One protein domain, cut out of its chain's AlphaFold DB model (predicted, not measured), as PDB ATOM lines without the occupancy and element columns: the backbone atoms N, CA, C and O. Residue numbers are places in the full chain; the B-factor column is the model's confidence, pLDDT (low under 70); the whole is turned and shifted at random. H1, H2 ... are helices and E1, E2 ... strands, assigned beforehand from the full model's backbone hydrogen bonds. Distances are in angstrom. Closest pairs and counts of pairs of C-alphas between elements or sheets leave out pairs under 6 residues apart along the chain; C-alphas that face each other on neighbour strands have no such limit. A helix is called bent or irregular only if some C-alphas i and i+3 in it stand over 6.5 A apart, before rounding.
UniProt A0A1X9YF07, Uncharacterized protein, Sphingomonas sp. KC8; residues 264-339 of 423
ATOM      1  N   PRO A 264     249.315 180.029  73.548       59.19
ATOM      2  CA  PRO A 264     247.862 180.010  73.601       59.19
ATOM      3  C   PRO A 264     247.427 179.970  75.066       59.19
ATOM      4  O   PRO A 264     247.783 179.029  75.784       59.19
ATOM      5  N   ARG A 265     246.698 181.013  75.498       65.69
ATOM      6  CA  ARG A 265     246.253 181.193  76.887       65.69
ATOM      7  C   ARG A 265     245.642 179.866  77.358       65.69
ATOM      8  O   ARG A 265     244.772 179.322  76.665       65.69
ATOM      9  N   PRO A 266     246.122 179.277  78.468       76.56
ATOM     10  CA  PRO A 266     245.582 178.010  78.935       76.56
ATOM     11  C   PRO A 266     244.079 178.178  79.206       76.56
ATOM     12  O   PRO A 266     243.651 179.263  79.574       76.56
ATOM     13  N   PRO A 267     243.249 177.134  79.044       81.69
ATOM     14  CA  PRO A 267     241.783 177.259  79.106       81.69
ATOM     15  C   PRO A 267     241.242 177.734  80.469       81.69
ATOM     16  O   PRO A 267     240.103 178.191  80.568       81.69
ATOM     17  N   VAL A 268     242.053 177.601  81.519       87.38
ATOM     18  CA  VAL A 268     241.835 178.154  82.858       87.38
ATOM     19  C   VAL A 268     243.164 178.746  83.314       87.38
ATOM     20  O   VAL A 268     244.190 178.062  83.245       87.38
ATOM     21  N   TRP A 269     243.153 179.988  83.781       88.81
ATOM     22  CA  TRP A 269     244.351 180.705  84.213       88.81
ATOM     23  C   TRP A 269     244.066 181.551  85.452       88.81
ATOM     24  O   TRP A 269     242.917 181.879  85.747       88.81
ATOM     25  N   TRP A 270     245.126 181.875  86.189       87.62
ATOM     26  CA  TRP A 270     245.068 182.881  87.240       87.62
ATOM     27  C   TRP A 270     245.300 184.246  86.603       87.62
ATOM     28  O   TRP A 270     246.329 184.448  85.959       87.62
ATOM     29  N   ASP A 271     244.336 185.139  86.752       84.94
ATOM     30  CA  ASP A 271     244.437 186.528  86.349       84.94
ATOM     31  C   ASP A 271     245.087 187.330  87.481       84.94
ATOM     32  O   ASP A 271     244.551 187.398  88.590       84.94
ATOM     33  N   GLU A 272     246.284 187.864  87.236       81.31
ATOM     34  CA  GLU A 272     247.020 188.630  88.246       81.31
ATOM     35  C   GLU A 272     246.441 190.033  88.447       81.31
ATOM     36  O   GLU A 272     246.470 190.526  89.573       81.31
ATOM     37  N   ASP A 273     245.870 190.641  87.405       78.69
ATOM     38  CA  ASP A 273     245.318 191.997  87.464       78.69
ATOM     39  C   ASP A 273     243.975 192.018  88.200       78.69
ATOM     40  O   ASP A 273     243.684 192.930  88.978       78.69
ATOM     41  N   MET A 274     243.162 190.983  87.985       77.75
ATOM     42  CA  MET A 274     241.876 190.810  88.658       77.75
ATOM     43  C   MET A 274     241.964 189.975  89.945       77.75
ATOM     44  O   MET A 274     240.960 189.823  90.643       77.75
ATOM     45  N   GLU A 275     243.145 189.431  90.255       84.38
ATOM     46  CA  GLU A 275     243.409 188.512  91.371       84.38
ATOM     47  C   GLU A 275     242.377 187.368  91.466       84.38
ATOM     48  O   GLU A 275     241.875 187.038  92.547       84.38
ATOM     49  N   MET A 276     242.034 186.759  90.328       85.75
ATOM     50  CA  MET A 276     241.000 185.726  90.265       85.75
ATOM     51  C   MET A 276     241.284 184.639  89.234       85.75
ATOM     52  O   MET A 276     242.035 184.826  88.283       85.75
ATOM     53  N   TRP A 277     240.651 183.478  89.396       89.31
ATOM     54  CA  TRP A 277     240.666 182.455  88.356       89.31
ATOM     55  C   TRP A 277     239.701 182.821  87.224       89.31
ATOM     56  O   TRP A 277     238.505 183.023  87.467       89.31
ATOM     57  N   SER A 278     240.208 182.786  85.993       90.19
ATOM     58  CA  SER A 278     239.467 183.111  84.776       90.19
ATOM     59  C   SER A 278     239.478 181.964  83.760       90.19
ATOM     60  O   SER A 278     240.330 181.067  83.787       90.19
ATOM     61  N   THR A 279     238.472 181.952  82.883       90.75
ATOM     62  CA  THR A 279     238.292 180.948  81.828       90.75
ATOM     63  C   THR A 279     237.559 181.506  80.610       90.75
ATOM     64  O   THR A 279     236.759 182.430  80.727       90.75
ATOM     65  N   SER A 280     237.773 180.883  79.448       89.25
ATOM     66  CA  SER A 280     237.041 181.139  78.202       89.25
ATOM     67  C   SER A 280     235.870 180.165  77.959       89.25
ATOM     68  O   SER A 280     235.213 180.212  76.916       89.25
ATOM     69  N   PHE A 281     235.574 179.256  78.901       90.12
ATOM     70  CA  PHE A 281     234.418 178.356  78.798       90.12
ATOM     71  C   PHE A 281     233.089 179.110  78.936       90.12
ATOM     72  O   PHE A 281     233.016 180.086  79.681       90.12
ATOM     73  N   PRO A 282     231.995 178.634  78.309       90.56
ATOM     74  CA  PRO A 282     230.700 179.296  78.427       90.56
ATOM     75  C   PRO A 282     230.231 179.344  79.891       90.56
ATOM     76  O   PRO A 282     230.586 178.460  80.684       90.56
ATOM     77  N   PRO A 283     229.423 180.350  80.263       88.50
ATOM     78  CA  PRO A 283     228.920 180.480  81.619       88.50
ATOM     79  C   PRO A 283     227.929 179.342  81.923       88.50
ATOM     80  O   PRO A 283     227.087 179.015  81.076       88.50
ATOM     81  N   PRO A 284     227.988 178.721  83.114       87.81
ATOM     82  CA  PRO A 284     226.995 177.729  83.508       87.81
ATOM     83  C   PRO A 284     225.590 178.358  83.630       87.81
ATOM     84  O   PRO A 284     225.456 179.574  83.798       87.81
ATOM     85  N   PRO A 285     224.503 177.566  83.551       85.38
ATOM     86  CA  PRO A 285     223.147 178.096  83.672       85.38
ATOM     87  C   PRO A 285     222.941 178.855  84.990       85.38
ATOM     88  O   PRO A 285     223.125 178.290  86.065       85.38
ATOM     89  N   GLY A 286     222.517 180.117  84.902       82.88
ATOM     90  CA  GLY A 286     222.288 180.963  86.079       82.88
ATOM     91  C   GLY A 286     223.551 181.575  86.689       82.88
ATOM     92  O   GLY A 286     223.474 182.076  87.805       82.88
ATOM     93  N   PHE A 287     224.685 181.542  85.983       86.25
ATOM     94  CA  PHE A 287     225.912 182.218  86.396       86.25
ATOM     95  C   PHE A 287     225.728 183.739  86.487       86.25
ATOM     96  O   PHE A 287     225.249 184.373  85.545       86.25
ATOM     97  N   ASP A 288     226.138 184.308  87.615       84.38
ATOM     98  CA  ASP A 288     226.040 185.730  87.960       84.38
ATOM     99  C   ASP A 288     227.407 186.371  88.268       84.38
ATOM    100  O   ASP A 288     227.469 187.515  88.718       84.38
ATOM    101  N   GLY A 289     228.501 185.645  88.010       85.75
ATOM    102  CA  GLY A 289     229.868 186.124  88.198       85.75
ATOM    103  C   GLY A 289     230.347 187.072  87.095       85.75
ATOM    104  O   GLY A 289     229.636 187.358  86.127       85.75
ATOM    105  N   PHE A 290     231.583 187.550  87.250       87.88
ATOM    106  CA  PHE A 290     232.225 188.442  86.286       87.88
ATOM    107  C   PHE A 290     232.333 187.788  84.901       87.88
ATOM    108  O   PHE A 290     232.695 186.614  84.794       87.88
ATOM    109  N   GLN A 291     231.998 188.556  83.864       91.12
ATOM    110  CA  GLN A 291     232.098 188.183  82.455       91.12
ATOM    111  C   GLN A 291     232.497 189.414  81.649       91.12
ATOM    112  O   GLN A 291     231.869 190.467  81.786       91.12
ATOM    113  N   GLU A 292     233.475 189.243  80.776       85.44
ATOM    114  CA  GLU A 292     233.926 190.231  79.814       85.44
ATOM    115  C   GLU A 292     233.786 189.665  78.395       85.44
ATOM    116  O   GLU A 292     234.123 188.514  78.115       85.44
ATOM    117  N   GLY A 293     233.200 190.464  77.501       83.44
ATOM    118  CA  GLY A 293     232.858 190.038  76.142       83.44
ATOM    119  C   GLY A 293     231.634 189.114  76.048       83.44
ATOM    120  O   GLY A 293     230.916 188.861  77.022       83.44
ATOM    121  N   GLN A 294     231.354 188.627  74.836       84.94
ATOM    122  CA  GLN A 294     230.340 187.602  74.586       84.94
ATOM    123  C   GLN A 294     231.012 186.260  74.313       84.94
ATOM    124  O   GLN A 294     232.020 186.182  73.617       84.94
ATOM    125  N   PHE A 295     230.429 185.176  74.828       81.50
ATOM    126  CA  PHE A 295     230.954 183.841  74.563       81.50
ATOM    127  C   PHE A 295     231.035 183.578  73.049       81.50
ATOM    128  O   PHE A 295     230.010 183.567  72.362       81.50
ATOM    129  N   GLY A 296     232.253 183.337  72.560       76.75
ATOM    130  CA  GLY A 296     232.573 183.202  71.137       76.75
ATOM    131  C   GLY A 296     233.507 184.291  70.604       76.75
ATOM    132  O   GLY A 296     234.093 184.085  69.541       76.75
ATOM    133  N   ASP A 297     233.677 185.392  71.338       81.69
ATOM    134  CA  ASP A 297     234.664 186.426  71.024       81.69
ATOM    135  C   ASP A 297     236.091 185.933  71.351       81.69
ATOM    136  O   ASP A 297     236.258 185.159  72.301       81.69
ATOM    137  N   PRO A 298     237.125 186.360  70.593       76.56
ATOM    138  CA  PRO A 298     238.521 185.982  70.852       76.56
ATOM    139  C   PRO A 298     238.992 186.337  72.266       76.56
ATOM    140  O   PRO A 298     239.732 185.568  72.875       76.56
ATOM    141  N   ASP A 299     238.477 187.448  72.790       81.44
ATOM    142  CA  ASP A 299     238.845 188.011  74.090       81.44
ATOM    143  C   ASP A 299     237.800 187.697  75.173       81.44
ATOM    144  O   ASP A 299     237.740 188.362  76.202       81.44
ATOM    145  N   TYR A 300     236.930 186.705  74.941       87.06
ATOM    146  CA  TYR A 300     235.939 186.314  75.937       87.06
ATOM    147  C   TYR A 300     236.604 185.704  77.172       87.06
ATOM    148  O   TYR A 300     237.274 184.665  77.094       87.06
ATOM    149  N   GLU A 301     236.302 186.277  78.331       89.81
ATOM    150  CA  GLU A 301     236.723 185.748  79.615       89.81
ATOM    151  C   GLU A 301     235.640 185.892  80.681       89.81
ATOM    152  O   GLU A 301     234.779 186.770  80.660       89.81
ATOM    153  N   ARG A 302     235.656 184.972  81.637       92.12
ATOM    154  CA  ARG A 302     234.791 185.024  82.808       92.12
ATOM    155  C   ARG A 302     235.480 184.450  84.026       92.12
ATOM    156  O   ARG A 302     236.367 183.605  83.909       92.12
ATOM    157  N   ALA A 303     234.966 184.812  85.192       92.12
ATOM    158  CA  ALA A 303     235.316 184.160  86.441       92.12
ATOM    159  C   ALA A 303     234.932 182.673  86.434       92.12
ATOM    160  O   ALA A 303     233.926 182.267  85.833       92.12
ATOM    161  N   LEU A 304     235.683 181.858  87.172       91.56
ATOM    162  CA  LEU A 304     235.229 180.516  87.537       91.56
ATOM    163  C   LEU A 304     234.029 180.604  88.493       91.56
ATOM    164  O   LEU A 304     233.943 181.483  89.348       91.56
ATOM    165  N   SER A 305     233.089 179.670  88.363       89.12
ATOM    166  CA  SER A 305     232.075 179.442  89.395       89.12
ATOM    167  C   SER A 305     232.715 178.831  90.652       89.12
ATOM    168  O   SER A 305     233.768 178.199  90.548       89.12
ATOM    169  N   PRO A 306     232.078 178.922  91.833       84.44
ATOM    170  CA  PRO A 306     232.646 178.375  93.071       84.44
ATOM    171  C   PRO A 306     232.992 176.876  93.003       84.44
ATOM    172  O   PRO A 306     233.952 176.423  93.625       84.44
ATOM    173  N   GLU A 307     232.219 176.093  92.241       84.38
ATOM    174  CA  GLU A 307     232.492 174.666  92.024       84.38
ATOM    175  C   GLU A 307     233.704 174.444  91.106       84.38
ATOM    176  O   GLU A 307     234.542 173.588  91.392       84.38
ATOM    177  N   GLU A 308     233.831 175.228  90.030       89.19
ATOM    178  CA  GLU A 308     234.976 175.176  89.110       89.19
ATOM    179  C   GLU A 308     236.265 175.637  89.807       89.19
ATOM    180  O   GLU A 308     237.306 174.993  89.670       89.19
ATOM    181  N   GLU A 309     236.194 176.709  90.600       86.94
ATOM    182  CA  GLU A 309     237.322 177.251  91.361       86.94
ATOM    183  C   GLU A 309     237.859 176.220  92.359       86.94
ATOM    184  O   GLU A 309     239.066 175.991  92.440       86.94
ATOM    185  N   ALA A 310     236.972 175.516  93.068       84.31
ATOM    186  CA  ALA A 310     237.372 174.455  93.987       84.31
ATOM    187  C   ALA A 310     238.154 173.332  93.281       84.31
ATOM    188  O   ALA A 310     239.087 172.773  93.864       84.31
ATOM    189  N   VAL A 311     237.805 173.014  92.031       86.38
ATOM    190  CA  VAL A 311     238.512 172.015  91.214       86.38
ATOM    191  C   VAL A 311     239.852 172.550  90.712       86.38
ATOM    192  O   VAL A 311     240.839 171.815  90.766       86.38
ATOM    193  N   ALA A 312     239.912 173.805  90.260       84.06
ATOM    194  CA  ALA A 312     241.147 174.439  89.795       84.06
ATOM    195  C   ALA A 312     242.175 174.599  90.930       84.06
ATOM    196  O   ALA A 312     243.370 174.357  90.746       84.06
ATOM    197  N   GLU A 313     241.704 174.923  92.134       84.31
ATOM    198  CA  GLU A 313     242.550 175.193  93.293       84.31
ATOM    199  C   GLU A 313     242.950 173.917  94.061       84.31
ATOM    200  O   GLU A 313     243.990 173.886  94.725       84.31
ATOM    201  N   ALA A 314     242.183 172.824  93.967       78.50
ATOM    202  CA  ALA A 314     242.472 171.582  94.693       78.50
ATOM    203  C   ALA A 314     243.873 170.987  94.404       78.50
ATOM    204  O   ALA A 314     244.577 170.658  95.367       78.50
ATOM    205  N   PRO A 315     244.344 170.878  93.142       78.94
ATOM    206  CA  PRO A 315     245.705 170.435  92.840       78.94
ATOM    207  C   PRO A 315     246.777 171.363  93.420       78.94
ATOM    208  O   PRO A 315     247.794 170.884  93.927       78.94
ATOM    209  N   ARG A 316     246.546 172.684  93.386       74.38
ATOM    210  CA  ARG A 316     247.471 173.692  93.919       74.38
ATOM    211  C   ARG A 316     247.576 173.588  95.439       74.38
ATOM    212  O   ARG A 316     248.688 173.492  95.957       74.38
ATOM    213  N   ARG A 317     246.445 173.501  96.148       78.88
ATOM    214  CA  ARG A 317     246.402 173.255  97.601       78.88
ATOM    215  C   ARG A 317     247.113 171.961  97.972       78.88
ATOM    216  O   ARG A 317     247.985 171.984  98.833       78.88
ATOM    217  N   ALA A 318     246.830 170.864  97.270       75.56
ATOM    218  CA  ALA A 318     247.495 169.585  97.508       75.56
ATOM    219  C   ALA A 318     249.020 169.667  97.301       75.56
ATOM    220  O   ALA A 318     249.778 169.110  98.095       75.56
ATOM    221  N   ALA A 319     249.484 170.388  96.274       75.62
ATOM    222  CA  ALA A 319     250.908 170.598  96.023       75.62
ATOM    223  C   ALA A 319     251.573 171.461  97.108       75.62
ATOM    224  O   ALA A 319     252.667 171.135  97.573       75.62
ATOM    225  N   VAL A 320     250.909 172.536  97.545       76.69
ATOM    226  CA  VAL A 320     251.384 173.405  98.633       76.69
ATOM    227  C   VAL A 320     251.442 172.641  99.953       76.69
ATOM    228  O   VAL A 320     252.444 172.733 100.659       76.69
ATOM    229  N   ASP A 321     250.426 171.846 100.274       79.31
ATOM    230  CA  ASP A 321     250.383 171.061 101.507       79.31
ATOM    231  C   ASP A 321     251.423 169.936 101.500       79.31
ATOM    232  O   ASP A 321     252.136 169.753 102.486       79.31
ATOM    233  N   ALA A 322     251.606 169.242 100.372       79.31
ATOM    234  CA  ALA A 322     252.677 168.258 100.222       79.31
ATOM    235  C   ALA A 322     254.064 168.899 100.392       79.31
ATOM    236  O   ALA A 322     254.933 168.336 101.063       79.31
ATOM    237  N   ARG A 323     254.261 170.101  99.829       85.19
ATOM    238  CA  ARG A 323     255.497 170.869  99.998       85.19
ATOM    239  C   ARG A 323     255.712 171.254 101.460       85.19
ATOM    240  O   ARG A 323     256.790 170.997 101.984       85.19
ATOM    241  N   ARG A 324     254.683 171.781 102.131       85.56
ATOM    242  CA  ARG A 324     254.724 172.124 103.561       85.56
ATOM    243  C   ARG A 324     255.063 170.920 104.433       85.56
ATOM    244  O   ARG A 324     255.868 171.066 105.341       85.56
ATOM    245  N   ILE A 325     254.491 169.743 104.164       77.81
ATOM    246  CA  ILE A 325     254.790 168.513 104.917       77.81
ATOM    247  C   ILE A 325     256.260 168.125 104.751       77.81
ATOM    248  O   ILE A 325     256.932 167.865 105.747       77.81
ATOM    249  N   ARG A 326     256.767 168.105 103.513       82.00
ATOM    250  CA  ARG A 326     258.169 167.771 103.234       82.00
ATOM    251  C   ARG A 326     259.119 168.774 103.887       82.00
ATOM    252  O   ARG A 326     260.006 168.379 104.627       82.00
ATOM    253  N   GLU A 327     258.890 170.065 103.673       89.00
ATOM    254  CA  GLU A 327     259.735 171.126 104.231       89.00
ATOM    255  C   GLU A 327     259.654 171.179 105.763       89.00
ATOM    256  O   GLU A 327     260.646 171.485 106.418       89.00
ATOM    257  N   ALA A 328     258.511 170.825 106.364       83.19
ATOM    258  CA  ALA A 328     258.395 170.668 107.812       83.19
ATOM    259  C   ALA A 328     259.206 169.471 108.327       83.19
ATOM    260  O   ALA A 328     259.846 169.592 109.366       83.19
ATOM    261  N   GLN A 329     259.230 168.345 107.608       79.38
ATOM    262  CA  GLN A 329     260.077 167.197 107.954       79.38
ATOM    263  C   GLN A 329     261.564 167.533 107.824       79.38
ATOM    264  O   GLN A 329     262.341 167.192 108.713       79.38
ATOM    265  N   ASP A 330     261.947 168.237 106.759       79.69
ATOM    266  CA  ASP A 330     263.319 168.694 106.546       79.69
ATOM    267  C   ASP A 330     263.739 169.678 107.642       79.69
ATOM    268  O   ASP A 330     264.820 169.540 108.213       79.69
ATOM    269  N   ARG A 331     262.855 170.617 108.008       88.69
ATOM    270  CA  ARG A 331     263.031 171.519 109.151       88.69
ATOM    271  C   ARG A 331     263.213 170.727 110.443       88.69
ATOM    272  O   ARG A 331     264.162 170.973 111.177       88.69
ATOM    273  N   ASP A 332     262.325 169.789 110.740       85.88
ATOM    274  CA  ASP A 332     262.348 169.050 112.002       85.88
ATOM    275  C   ASP A 332     263.590 168.156 112.111       85.88
ATOM    276  O   ASP A 332     264.234 168.116 113.159       85.88
ATOM    277  N   HIS A 333     263.996 167.532 111.003       77.31
ATOM    278  CA  HIS A 333     265.268 166.827 110.888       77.31
ATOM    279  C   HIS A 333     266.460 167.773 111.087       77.31
ATOM    280  O   HIS A 333     267.389 167.450 111.826       77.31
ATOM    281  N   TRP A 334     266.423 168.953 110.467       81.56
ATOM    282  CA  TRP A 334     267.482 169.955 110.556       81.56
ATOM    283  C   TRP A 334     267.678 170.494 111.978       81.56
ATOM    284  O   TRP A 334     268.808 170.579 112.454       81.56
ATOM    285  N   PHE A 335     266.590 170.792 112.689       85.25
ATOM    286  CA  PHE A 335     266.632 171.274 114.075       85.25
ATOM    287  C   PHE A 335     266.735 170.148 115.118       85.25
ATOM    288  O   PHE A 335     266.807 170.428 116.315       85.25
ATOM    289  N   GLY A 336     266.766 168.881 114.693       81.44
ATOM    290  CA  GLY A 336     266.886 167.731 115.589       81.44
ATOM    291  C   GLY A 336     265.649 167.491 116.458       81.44
ATOM    292  O   GLY A 336     265.759 166.888 117.528       81.44
ATOM    293  N   PHE A 337     264.473 167.951 116.023       82.19
ATOM    294  CA  PHE A 337     263.218 167.611 116.679       82.19
ATOM    295  C   PHE A 337     262.948 166.120 116.456       82.19
ATOM    296  O   PHE A 337     262.691 165.673 115.342       82.19
ATOM    297  N   VAL A 338     263.028 165.326 117.525       64.88
ATOM    298  CA  VAL A 338     262.618 163.919 117.483       64.88
ATOM    299  C   VAL A 338     261.094 163.898 117.575       64.88
ATOM    300  O   VAL A 338     260.570 164.310 118.613       64.88
ATOM    301  N   PRO A 339     260.359 163.441 116.543       61.66
ATOM    302  CA  PRO A 339     258.933 163.224 116.696       61.66
ATOM    303  C   PRO A 339     258.750 162.128 117.746       61.66
ATOM    304  O   PRO A 339     259.123 160.971 117.537       61.66
TER     305      PRO A 339
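This is residues 264 to 339 of the 423 residues of an uncharacterized protein of Sphingomonas sp. KC8 (UniProt A0A1X9YF07). A long single helix, H1, sticks out like an arm from a small head, and its residues 314 to 328 and 330 to 336, the latter running past the helix end, stand free. The head is a little three-stranded antiparallel sheet, E1, E2 and E3, with the long loop of residues 280 to 300 folded back to E3. The printed part has 76 residues, with three named strands and then one named helix along the chain; the sheet order is E1, E2, E3, and the class is mixed, helices and strands. The whole is extended, with a radius of gyration of the C-alphas of 18.5 A, and spans 58 by 26 by 18 A, the arm making the length.

Start at Pro 264 and go on to C-alpha 268 at (241.835, 178.154, 82.858), where E1 begins; it holds residues 268 to 271 and is 9.4 A long. Next comes E2, residues 276 to 279, 10.1 A from first to last C-alpha. After 21 residues with no named element you reach E3, residues 301 to 303, 7.1 A long. Find C-alpha 306 at (232.646, 178.375, 93.071); from there H1, residues 306 to 334, runs 39.9 A to C-alpha 334 at (267.482, 169.955, 110.556).

Look first at the sheet, a meander, each strand the antiparallel neighbour of the one before. E1 and E2 form a hairpin at 144 degrees between their directions; N 271 and O 276 are within hydrogen-bond range at 2.8 A, as are N 278 and O 269 at 2.9 A. E2, the inner strand, forms a second hairpin with E3 at 133 degrees, with N 279 and O 302 within hydrogen-bond range at 2.9 A. Beside E3, residues 291 to 292 make a short antiparallel pairing with residues 301 to 302. H1 is on the sheet but only grazes it, with its residues 308 to 313; the closest C-alphas of E2 and H1 are those of Trp 277 and Glu 309, 6.9 A apart. Near residue 313 H1 has a kink of 38 degrees, and it is irregular, but only just: C-alphas 312 and 315 are 6.8 A apart. In its backbone 23 of 25 O i to N i+4 pairs are within hydrogen-bond range.

The two C-alphas farthest apart are those of Asp 297 and Val 338, at 58.7 A. The printed part has no cut. The link from E2 to E3 is long, while those from E1 to E2 and from E3 to H1 are tight. The mean pLDDT of the printed part is 83.0; look for values under 70 at residues 264 to 265 and 338 to 339.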